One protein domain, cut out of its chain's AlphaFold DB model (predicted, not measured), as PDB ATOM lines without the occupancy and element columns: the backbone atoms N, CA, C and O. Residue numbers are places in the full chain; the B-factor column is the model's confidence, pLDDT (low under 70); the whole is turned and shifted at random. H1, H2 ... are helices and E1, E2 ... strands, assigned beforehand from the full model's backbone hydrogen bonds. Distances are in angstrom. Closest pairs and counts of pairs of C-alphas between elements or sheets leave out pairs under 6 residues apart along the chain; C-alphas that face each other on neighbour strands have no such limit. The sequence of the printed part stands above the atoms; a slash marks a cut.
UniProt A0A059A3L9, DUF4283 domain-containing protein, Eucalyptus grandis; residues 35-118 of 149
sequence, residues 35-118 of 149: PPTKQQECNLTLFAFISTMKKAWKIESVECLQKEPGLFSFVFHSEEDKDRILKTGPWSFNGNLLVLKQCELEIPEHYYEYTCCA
ATOM      1  N   PRO A  35     170.755 175.429 126.973       53.03
ATOM      2  CA  PRO A  35     170.126 176.630 127.516       53.03
ATOM      3  C   PRO A  35     170.800 177.060 128.828       53.03
ATOM      4  O   PRO A  35     171.079 176.193 129.664       53.03
ATOM      5  N   PRO A  36     171.032 178.363 129.068       54.50
ATOM      6  CA  PRO A  36     171.794 178.838 130.227       54.50
ATOM      7  C   PRO A  36     171.198 178.367 131.563       54.50
ATOM      8  O   PRO A  36     171.931 178.089 132.505       54.50
ATOM      9  N   THR A  37     169.879 178.167 131.629       53.75
ATOM     10  CA  THR A  37     169.179 177.583 132.784       53.75
ATOM     11  C   THR A  37     169.548 176.118 133.040       53.75
ATOM     12  O   THR A  37     169.826 175.754 134.179       53.75
ATOM     13  N   LYS A  38     169.641 175.286 131.995       49.69
ATOM     14  CA  LYS A  38     170.077 173.880 132.094       49.69
ATOM     15  C   LYS A  38     171.573 173.774 132.413       49.69
ATOM     16  O   LYS A  38     171.962 172.919 133.200       49.69
ATOM     17  N   GLN A  39     172.401 174.676 131.874       54.19
ATOM     18  CA  GLN A  39     173.822 174.776 132.239       54.19
ATOM     19  C   GLN A  39     173.999 175.119 133.727       54.19
ATOM     20  O   GLN A  39     174.840 174.537 134.412       54.19
ATOM     21  N   GLN A  40     173.181 176.036 134.249       53.44
ATOM     22  CA  GLN A  40     173.255 176.482 135.640       53.44
ATOM     23  C   GLN A  40     172.789 175.398 136.625       53.44
ATOM     24  O   GLN A  40     173.443 175.184 137.645       53.44
ATOM     25  N   GLU A  41     171.739 174.643 136.292       60.28
ATOM     26  CA  GLU A  41     171.298 173.465 137.057       60.28
ATOM     27  C   GLU A  41     172.339 172.330 137.060       60.28
ATOM     28  O   GLU A  41     172.604 171.729 138.110       60.28
ATOM     29  N   CYS A  42     172.990 172.064 135.918       58.41
ATOM     30  CA  CYS A  42     174.090 171.098 135.830       58.41
ATOM     31  C   CYS A  42     175.274 171.500 136.724       58.41
ATOM     32  O   CYS A  42     175.790 170.666 137.470       58.41
ATOM     33  N   ASN A  43     175.652 172.783 136.723       62.59
ATOM     34  CA  ASN A  43     176.751 173.291 137.546       62.59
ATOM     35  C   ASN A  43     176.458 173.189 139.052       62.59
ATOM     36  O   ASN A  43     177.341 172.831 139.832       62.59
ATOM     37  N   LEU A  44     175.216 173.456 139.471       72.38
ATOM     38  CA  LEU A  44     174.804 173.325 140.873       72.38
ATOM     39  C   LEU A  44     174.832 171.869 141.345       72.38
ATOM     40  O   LEU A  44     175.284 171.587 142.455       72.38
ATOM     41  N   THR A  45     174.395 170.941 140.492       78.25
ATOM     42  CA  THR A  45     174.378 169.506 140.809       78.25
ATOM     43  C   THR A  45     175.796 168.948 140.907       78.25
ATOM     44  O   THR A  45     176.099 168.213 141.847       78.25
ATOM     45  N   LEU A  46     176.692 169.352 139.998       82.75
ATOM     46  CA  LEU A  46     178.107 168.984 140.037       82.75
ATOM     47  C   LEU A  46     178.798 169.517 141.297       82.75
ATOM     48  O   LEU A  46     179.497 168.775 141.986       82.75
ATOM     49  N   PHE A  47     178.578 170.789 141.633       85.62
ATOM     50  CA  PHE A  47     179.132 171.380 142.848       85.62
ATOM     51  C   PHE A  47     178.621 170.666 144.106       85.62
ATOM     52  O   PHE A  47     179.410 170.314 144.987       85.62
ATOM     53  N   ALA A  48     177.313 170.399 144.175       89.12
ATOM     54  CA  ALA A  48     176.709 169.660 145.277       89.12
ATOM     55  C   ALA A  48     177.313 168.253 145.399       89.12
ATOM     56  O   ALA A  48     177.724 167.872 146.494       89.12
ATOM     57  N   PHE A  49     177.448 167.533 144.283       90.25
ATOM     58  CA  PHE A  49     178.094 166.222 144.217       90.25
ATOM     59  C   PHE A  49     179.515 166.264 144.782       90.25
ATOM     60  O   PHE A  49     179.802 165.575 145.760       90.25
ATOM     61  N   ILE A  50     180.378 167.129 144.241       89.88
ATOM     62  CA  ILE A  50     181.775 167.239 144.676       89.88
ATOM     63  C   ILE A  50     181.846 167.596 146.164       89.88
ATOM     64  O   ILE A  50     182.599 166.973 146.910       89.88
ATOM     65  N   SER A  51     181.045 168.561 146.621       91.12
ATOM     66  CA  SER A  51     181.046 168.983 148.025       91.12
ATOM     67  C   SER A  51     180.616 167.861 148.978       91.12
ATOM     68  O   SER A  51     181.202 167.704 150.051       91.12
ATOM     69  N   THR A  52     179.630 167.052 148.584       93.50
ATOM     70  CA  THR A  52     179.159 165.907 149.363       93.50
ATOM     71  C   THR A  52     180.207 164.806 149.393       93.50
ATOM     72  O   THR A  52     180.504 164.297 150.473       93.50
ATOM     73  N   MET A  53     180.823 164.485 148.252       93.56
ATOM     74  CA  MET A  53     181.856 163.450 148.193       93.56
ATOM     75  C   MET A  53     183.097 163.837 148.999       93.56
ATOM     76  O   MET A  53     183.577 163.030 149.790       93.56
ATOM     77  N   LYS A  54     183.552 165.095 148.919       93.00
ATOM     78  CA  LYS A  54     184.649 165.618 149.757       93.00
ATOM     79  C   LYS A  54     184.385 165.426 151.250       93.00
ATOM     80  O   LYS A  54     185.250 164.949 151.984       93.00
ATOM     81  N   LYS A  55     183.167 165.745 151.698       92.62
ATOM     82  CA  LYS A  55     182.741 165.547 153.092       92.62
ATOM     83  C   LYS A  55     182.676 164.068 153.472       92.62
ATOM     84  O   LYS A  55     183.161 163.707 154.539       92.62
ATOM     85  N   ALA A  56     182.109 163.223 152.609       93.00
ATOM     86  CA  ALA A  56     181.991 161.783 152.839       93.00
ATOM     87  C   ALA A  56     183.369 161.108 152.956       93.00
ATOM     88  O   ALA A  56     183.605 160.313 153.864       93.00
ATOM     89  N   TRP A  57     184.306 161.493 152.092       94.06
ATOM     90  CA  TRP A  57     185.679 160.988 152.069       94.06
ATOM     91  C   TRP A  57     186.588 161.609 153.133       94.06
ATOM     92  O   TRP A  57     187.640 161.044 153.456       94.06
ATOM     93  N   LYS A  58     186.158 162.734 153.721       93.12
ATOM     94  CA  LYS A  58     186.930 163.571 154.651       93.12
ATOM     95  C   LYS A  58     188.228 164.085 154.017       93.12
ATOM     96  O   LYS A  58     189.274 164.067 154.654       93.12
ATOM     97  N   ILE A  59     188.149 164.515 152.755       91.62
ATOM     98  CA  ILE A  59     189.278 165.055 151.984       91.62
ATOM     99  C   ILE A  59     188.839 166.326 151.265       91.62
ATOM    100  O   ILE A  59     187.888 166.313 150.485       91.62
ATOM    101  N   GLU A  60     189.572 167.416 151.475       86.06
ATOM    102  CA  GLU A  60     189.312 168.688 150.792       86.06
ATOM    103  C   GLU A  60     190.115 168.846 149.495       86.06
ATOM    104  O   GLU A  60     189.622 169.446 148.536       86.06
ATOM    105  N   SER A  61     191.314 168.260 149.434       88.12
ATOM    106  CA  SER A  61     192.288 168.403 148.343       88.12
ATOM    107  C   SER A  61     192.062 167.467 147.149       88.12
ATOM    108  O   SER A  61     192.907 167.401 146.261       88.12
ATOM    109  N   VAL A  62     190.945 166.735 147.102       91.25
ATOM    110  CA  VAL A  62     190.610 165.924 145.923       91.25
ATOM    111  C   VAL A  62     190.153 166.838 144.789       91.25
ATOM    112  O   VAL A  62     189.263 167.685 144.957       91.25
ATOM    113  N   GLU A  63     190.770 166.669 143.630       90.75
ATOM    114  CA  GLU A  63     190.358 167.328 142.397       90.75
ATOM    115  C   GLU A  63     189.363 166.423 141.673       90.75
ATOM    116  O   GLU A  63     189.553 165.210 141.603       90.75
ATOM    117  N   CYS A  64     188.277 167.004 141.168       90.62
ATOM    118  CA  CYS A  64     187.250 166.284 140.425       90.62
ATOM    119  C   CYS A  64     187.054 166.960 139.072       90.62
ATOM    120  O   CYS A  64     186.803 168.165 139.013       90.62
ATOM    121  N   LEU A  65     187.142 166.171 138.005       88.75
ATOM    122  CA  LEU A  65     186.876 166.601 136.641       88.75
ATOM    123  C   LEU A  65     185.788 165.710 136.044       88.75
ATOM    124  O   LEU A  65     185.931 164.486 135.995       88.75
ATOM    125  N   GLN A  66     184.711 166.334 135.568       87.62
ATOM    126  CA  GLN A  66     183.672 165.645 134.816       87.62
ATOM    127  C   GLN A  66     184.164 165.378 133.390       87.62
ATOM    128  O   GLN A  66     184.527 166.313 132.678       87.62
ATOM    129  N   LYS A  67     184.181 164.104 132.993       85.38
ATOM    130  CA  LYS A  67     184.569 163.666 131.645       85.38
ATOM    131  C   LYS A  67     183.356 163.650 130.722       85.38
ATOM    132  O   LYS A  67     183.391 164.226 129.642       85.38
ATOM    133  N   GLU A  68     182.267 163.056 131.205       83.62
ATOM    134  CA  GLU A  68     180.992 162.917 130.500       83.62
ATOM    135  C   GLU A  68     179.826 163.018 131.506       83.62
ATOM    136  O   GLU A  68     180.041 162.998 132.726       83.62
ATOM    137  N   PRO A  69     178.565 163.155 131.062       83.38
ATOM    138  CA  PRO A  69     177.413 163.049 131.954       83.38
ATOM    139  C   PRO A  69     177.427 161.728 132.743       83.38
ATOM    140  O   PRO A  69     177.277 160.655 132.173       83.38
ATOM    141  N   GLY A  70     177.614 161.809 134.065       84.44
ATOM    142  CA  GLY A  70     177.691 160.637 134.947       84.44
ATOM    143  C   GLY A  70     179.077 159.989 135.073       84.44
ATOM    144  O   GLY A  70     179.231 159.108 135.915       84.44
ATOM    145  N   LEU A  71     180.086 160.446 134.319       87.31
ATOM    146  CA  LEU A  71     181.464 159.953 134.397       87.31
ATOM    147  C   LEU A  71     182.405 161.027 134.952       87.31
ATOM    148  O   LEU A  71     182.527 162.130 134.408       87.31
ATOM    149  N   PHE A  72     183.108 160.678 136.027       90.19
ATOM    150  CA  PHE A  72     183.980 161.586 136.766       90.19
ATOM    151  C   PHE A  72     185.366 160.980 136.948       90.19
ATOM    152  O   PHE A  72     185.509 159.783 137.185       90.19
ATOM    153  N   SER A  73     186.379 161.837 136.897       91.00
ATOM    154  CA  SER A  73     187.753 161.504 137.261       91.00
ATOM    155  C   SER A  73     188.134 162.234 138.544       91.00
ATOM    156  O   SER A  73     187.865 163.428 138.685       91.00
ATOM    157  N   PHE A  74     188.739 161.499 139.476       92.75
ATOM    158  CA  PHE A  74     189.185 162.017 140.764       92.75
ATOM    159  C   PHE A  74     190.697 161.885 140.875       92.75
ATOM    160  O   PHE A  74     191.239 160.801 140.659       92.75
ATOM    161  N   VAL A  75     191.366 162.975 141.235       92.06
ATOM    162  CA  VAL A  75     192.810 162.987 141.476       92.06
ATOM    163  C   VAL A  75     193.049 163.193 142.965       92.06
ATOM    164  O   VAL A  75     192.625 164.190 143.556       92.06
ATOM    165  N   PHE A  76     193.716 162.215 143.570       91.88
ATOM    166  CA  PHE A  76     194.077 162.210 144.983       91.88
ATOM    167  C   PHE A  76     195.556 162.554 145.140       91.88
ATOM    168  O   PHE A  76     196.395 162.072 144.385       91.88
ATOM    169  N   HIS A  77     195.871 163.363 146.151       91.19
ATOM    170  CA  HIS A  77     197.251 163.723 146.486       91.19
ATOM    171  C   HIS A  77     197.997 162.599 147.221       91.19
ATOM    172  O   HIS A  77     199.219 162.519 147.138       91.19
ATOM    173  N   SER A  78     197.269 161.750 147.953       92.75
ATOM    174  CA  SER A  78     197.812 160.616 148.700       92.75
ATOM    175  C   SER A  78     197.234 159.310 148.165       92.75
ATOM    176  O   SER A  78     196.017 159.168 148.011       92.75
ATOM    177  N   GLU A  79     198.114 158.347 147.903       91.69
ATOM    178  CA  GLU A  79     197.717 156.989 147.536       91.69
ATOM    179  C   GLU A  79     196.988 156.278 148.684       91.69
ATOM    180  O   GLU A  79     196.012 155.573 148.443       91.69
ATOM    181  N   GLU A  80     197.374 156.538 149.933       92.62
ATOM    182  CA  GLU A  80     196.712 155.960 151.110       92.62
ATOM    183  C   GLU A  80     195.242 156.392 151.199       92.62
ATOM    184  O   GLU A  80     194.359 155.597 151.521       92.62
ATOM    185  N   ASP A  81     194.965 157.656 150.872       92.88
ATOM    186  CA  ASP A  81     193.611 158.202 150.851       92.88
ATOM    187  C   ASP A  81     192.764 157.600 149.731       92.88
ATOM    188  O   ASP A  81     191.609 157.226 149.956       92.88
ATOM    189  N   LYS A  82     193.352 157.472 148.538       92.62
ATOM    190  CA  LYS A  82     192.741 156.809 147.383       92.62
ATOM    191  C   LYS A  82     192.350 155.372 147.737       92.62
ATOM    192  O   LYS A  82     191.187 154.998 147.590       92.62
ATOM    193  N   ASP A  83     193.282 154.597 148.282       93.00
ATOM    194  CA  ASP A  83     193.062 153.198 148.655       93.00
ATOM    195  C   ASP A  83     192.028 153.058 149.775       93.00
ATOM    196  O   ASP A  83     191.158 152.185 149.720       93.00
ATOM    197  N   ARG A  84     192.076 153.939 150.781       93.62
ATOM    198  CA  ARG A  84     191.075 153.995 151.852       93.62
ATOM    199  C   ARG A  84     189.680 154.217 151.280       93.62
ATOM    200  O   ARG A  84     188.752 153.517 151.673       93.62
ATOM    201  N   ILE A  85     189.517 155.166 150.361       92.69
ATOM    202  CA  ILE A  85     188.221 155.490 149.751       92.69
ATOM    203  C   ILE A  85     187.710 154.344 148.882       92.69
ATOM    204  O   ILE A  85     186.526 154.018 148.953       92.69
ATOM    205  N   LEU A  86     188.584 153.702 148.107       90.38
ATOM    206  CA  LEU A  86     188.214 152.535 147.306       90.38
ATOM    207  C   LEU A  86     187.723 151.374 148.188       90.38
ATOM    208  O   LEU A  86     186.716 150.752 147.863       90.38
ATOM    209  N   LYS A  87     188.378 151.127 149.329       88.69
ATOM    210  CA  LYS A  87     188.034 150.031 150.257       88.69
ATOM    211  C   LYS A  87     186.820 150.307 151.146       88.69
ATOM    212  O   LYS A  87     186.168 149.375 151.593       88.69
ATOM    213  N   THR A  88     186.524 151.574 151.432       88.06
ATOM    214  CA  THR A  88     185.421 151.970 152.335       88.06
ATOM    215  C   THR A  88     184.093 152.217 151.621       88.06
ATOM    216  O   THR A  88     183.134 152.654 152.255       88.06
ATOM    217  N   GLY A  89     184.018 151.929 150.316       84.69
ATOM    218  CA  GLY A  89     182.757 151.917 149.579       84.69
ATOM    219  C   GLY A  89     181.753 150.879 150.120       84.69
ATOM    220  O   GLY A  89     182.084 150.079 150.996       84.69
ATOM    221  N   PRO A  90     180.512 150.861 149.604       90.56
ATOM    222  CA  PRO A  90     180.027 151.600 148.438       90.56
ATOM    223  C   PRO A  90     179.713 153.075 148.728       90.56
ATOM    224  O   PRO A  90     179.232 153.436 149.801       90.56
ATOM    225  N   TRP A  91     179.933 153.937 147.734       92.38
ATOM    226  CA  TRP A  91     179.608 155.363 147.811       92.38
ATOM    227  C   TRP A  91     178.331 155.663 147.039       92.38
ATOM    228  O   TRP A  91     178.085 155.073 145.992       92.38
ATOM    229  N   SER A  92     177.519 156.600 147.521       91.81
ATOM    230  CA  SER A  92     176.305 157.011 146.816       91.81
ATOM    231  C   SER A  92     176.079 158.512 146.915       91.81
ATOM    232  O   SER A  92     176.472 159.159 147.888       91.81
ATOM    233  N   PHE A  93     175.428 159.066 145.897       90.69
ATOM    234  CA  PHE A  93     174.977 160.446 145.879       90.69
ATOM    235  C   PHE A  93     173.578 160.527 145.276       90.69
ATOM    236  O   PHE A  93     173.334 160.057 144.166       90.69
ATOM    237  N   ASN A  94     172.652 161.149 146.008       89.12
ATOM    238  CA  ASN A  94     171.272 161.353 145.566       89.12
ATOM    239  C   ASN A  94     170.587 160.058 145.069       89.12
ATOM    240  O   ASN A  94     169.962 160.042 144.014       89.12
ATOM    241  N   GLY A  95     170.779 158.946 145.789       87.06
ATOM    242  CA  GLY A  95     170.224 157.636 145.421       87.06
ATOM    243  C   GLY A  95     170.931 156.926 144.259       87.06
ATOM    244  O   GLY A  95     170.550 155.810 143.925       87.06
ATOM    245  N   ASN A  96     171.967 157.530 143.670       88.69
ATOM    246  CA  ASN A  96     172.780 156.922 142.619       88.69
ATOM    247  C   ASN A  96     174.064 156.353 143.221       88.69
ATOM    248  O   ASN A  96     174.731 157.013 144.023       88.69
ATOM    249  N   LEU A  97     174.414 155.132 142.825       91.44
ATOM    250  CA  LEU A  97     175.643 154.474 143.248       91.44
ATOM    251  C   LEU A  97     176.843 155.055 142.491       91.44
ATOM    252  O   LEU A  97     176.802 155.207 141.272       91.44
ATOM    253  N   LEU A  98     177.920 155.348 143.213       92.44
ATOM    254  CA  LEU A  98     179.189 155.778 142.643       92.44
ATOM    255  C   LEU A  98     180.138 154.580 142.572       92.44
ATOM    256  O   LEU A  98     180.701 154.153 143.583       92.44
ATOM    257  N   VAL A  99     180.323 154.050 141.364       92.44
ATOM    258  CA  VAL A  99     181.255 152.949 141.098       92.44
ATOM    259  C   VAL A  99     182.645 153.526 140.846       92.44
ATOM    260  O   VAL A  99     182.922 154.063 139.776       92.44
ATOM    261  N   LEU A 100     183.518 153.433 141.847       91.69
ATOM    262  CA  LEU A 100     184.905 153.878 141.737       91.69
ATOM    263  C   LEU A 100     185.791 152.749 141.205       91.69
ATOM    264  O   LEU A 100     185.724 151.612 141.674       91.69
ATOM    265  N   LYS A 101     186.646 153.082 140.240       89.88
ATOM    266  CA  LYS A 101     187.671 152.195 139.686       89.88
ATOM    267  C   LYS A 101     189.011 152.917 139.712       89.88
ATOM    268  O   LYS A 101     189.068 154.128 139.506       89.88
ATOM    269  N   GLN A 102     190.077 152.170 139.979       89.94
ATOM    270  CA  GLN A 102     191.435 152.682 139.859       89.94
ATOM    271  C   GLN A 102     191.745 152.911 138.376       89.94
ATOM    272  O   GLN A 102     191.665 151.976 137.582       89.94
ATOM    273  N   CYS A 103     192.107 154.140 138.009       85.94
ATOM    274  CA  CYS A 103     192.630 154.410 136.674       85.94
ATOM    275  C   CYS A 103     194.053 153.847 136.559       85.94
ATOM    276  O   CYS A 103     194.910 154.127 137.403       85.94
ATOM    277  N   GLU A 104     194.294 153.085 135.501       84.00
ATOM    278  CA  GLU A 104     195.558 152.465 135.127       84.00
ATOM    279  C   GLU A 104     195.976 153.066 133.786       84.00
ATOM    280  O   GLU A 104     195.176 153.138 132.858       84.00
ATOM    281  N   LEU A 105     197.225 153.526 133.679       78.75
ATOM    282  CA  LEU A 105     197.708 154.243 132.489       78.75
ATOM    283  C   LEU A 105     197.660 153.394 131.208       78.75
ATOM    284  O   LEU A 105     197.640 153.942 130.108       78.75
ATOM    285  N   GLU A 106     197.656 152.072 131.354       82.62
ATOM    286  CA  GLU A 106     197.646 151.110 130.250       82.62
ATOM    287  C   GLU A 106     196.230 150.816 129.728       82.62
ATOM    288  O   GLU A 106     196.085 150.271 128.633       82.62
ATOM    289  N   ILE A 107     195.186 151.197 130.476       81.50
ATOM    290  CA  ILE A 107     193.793 150.863 130.169       81.50
ATOM    291  C   ILE A 107     193.048 152.128 129.716       81.50
ATOM    292  O   ILE A 107     192.896 153.076 130.491       81.50
ATOM    293  N   PRO A 108     192.541 152.171 128.472       80.00
ATOM    294  CA  PRO A 108     191.718 153.285 128.019       80.00
ATOM    295  C   PRO A 108     190.399 153.391 128.798       80.00
ATOM    296  O   PRO A 108     189.804 152.384 129.173       80.00
ATOM    297  N   GLU A 109     189.875 154.613 128.942       73.31
ATOM    298  CA  GLU A 109     188.665 154.912 129.735       73.31
ATOM    299  C   GLU A 109     187.435 154.055 129.342       73.31
ATOM    300  O   GLU A 109     186.648 153.671 130.201       73.31
ATOM    301  N   HIS A 110     187.294 153.680 128.065       77.56
ATOM    302  CA  HIS A 110     186.163 152.888 127.555       77.56
ATOM    303  C   HIS A 110     186.243 151.377 127.842       77.56
ATOM    304  O   HIS A 110     185.283 150.664 127.563       77.56
ATOM    305  N   TYR A 111     187.366 150.879 128.369       80.75
ATOM    306  CA  TYR A 111     187.501 149.483 128.805       80.75
ATOM    307  C   TYR A 111     187.035 149.267 130.249       80.75
ATOM    308  O   TYR A 111     186.918 148.125 130.693       80.75
ATOM    309  N   TYR A 112     186.766 150.339 130.996       83.81
ATOM    310  CA  TYR A 112     186.264 150.222 132.356       83.81
ATOM    311  C   TYR A 112     184.777 149.873 132.367       83.81
ATOM    312  O   TYR A 112     183.933 150.623 131.881       83.81
ATOM    313  N   GLU A 113     184.448 148.748 132.998       84.19
ATOM    314  CA  GLU A 113     183.066 148.367 133.264       84.19
ATOM    315  C   GLU A 113     182.606 148.881 134.636       84.19
ATOM    316  O   GLU A 113     183.159 148.530 135.687       84.19
ATOM    317  N   TYR A 114     181.547 149.693 134.624       87.62
ATOM    318  CA  TYR A 114     180.917 150.279 135.815       87.62
ATOM    319  C   TYR A 114     179.596 149.578 136.194       87.62
ATOM    320  O   TYR A 114     178.734 150.165 136.842       87.62
ATOM    321  N   THR A 115     179.414 148.325 135.770       86.44
ATOM    322  CA  THR A 115     178.161 147.552 135.903       86.44
ATOM    323  C   THR A 115     177.965 146.916 137.280       86.44
ATOM    324  O   THR A 115     176.833 146.630 137.668       86.44
ATOM    325  N   CYS A 116     179.048 146.702 138.034       83.69
ATOM    326  CA  CYS A 116     179.020 146.024 139.328       83.69
ATOM    327  C   CYS A 116     179.800 146.794 140.402       83.69
ATOM    328  O   CYS A 116     180.819 147.433 140.129       83.69
ATOM    329  N   CYS A 117     179.342 146.676 141.649       87.25
ATOM    330  CA  CYS A 117     179.979 147.230 142.838       87.25
ATOM    331  C   CYS A 117     179.834 146.236 143.995       87.25
ATOM    332  O   CYS A 117     178.779 145.619 144.137       87.25
ATOM    333  N   ALA A 118     180.882 146.085 144.804       86.88
ATOM    334  CA  ALA A 118     180.842 145.259 146.003       86.88
ATOM    335  C   ALA A 118     180.183 146.027 147.158       86.88
ATOM    336  O   ALA A 118     180.375 147.235 147.309       86.88
TER     337      ALA A 118
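What this domain is: This is residues 35 to 118 of the 149 residues of the protein "DUF4283 domain-containing protein" of Eucalyptus grandis (UniProt A0A059A3L9). One long helix, H1, has two small hairpins beside its second half, E1 with E2 and E3 with E4, and the short helix H2 set crosswise near its last residue. Residues 35 to 41 stick out, and residues 99 to 118 hold no named element. The 84 printed residues include two named helices and four named strands, ordered H1 E1 E2 H2 E3 E4; both sheets are antiparallel, the class mixed. The whole is compact, radius of gyration of the C-alphas 13.5 A, spanning 38 by 29 by 24 A.

Where its parts are: H1, residues 36 to 57, runs 31.4 A from C-alpha 36 at (171.794, 178.838, 130.227). E1 is 63 to 68, 15.8 A; E2 71 to 75, 13.7 A; H2 79 to 87, 12.2 A; E3 91 to 93; E4 96 to 98, ending at C-alpha (179.189, 155.778, 142.643).

How they stand to each other: The closest C-alphas of H1 and E1, Ile 50 and Cys 64, are 7.0 A apart; of H1 and E3, Phe 49 and Phe 93, 6.8 A. H1 and H2 are close but not clearly touching, C-alphas 57 and 85 at 6.5 A, about perpendicular at 83 degrees. N 65 and O 73 are 2.9 A apart, N 98 and O 91 2.8 A, within hydrogen-bond range. In H1 and H2 every O i to N i+4 pair is within range.

The domain as a whole: C-alphas 35 and 80 are farthest apart, 41.1 A. There is no cut, and the five links are tight. Residues 35 to 43 have pLDDT under 70.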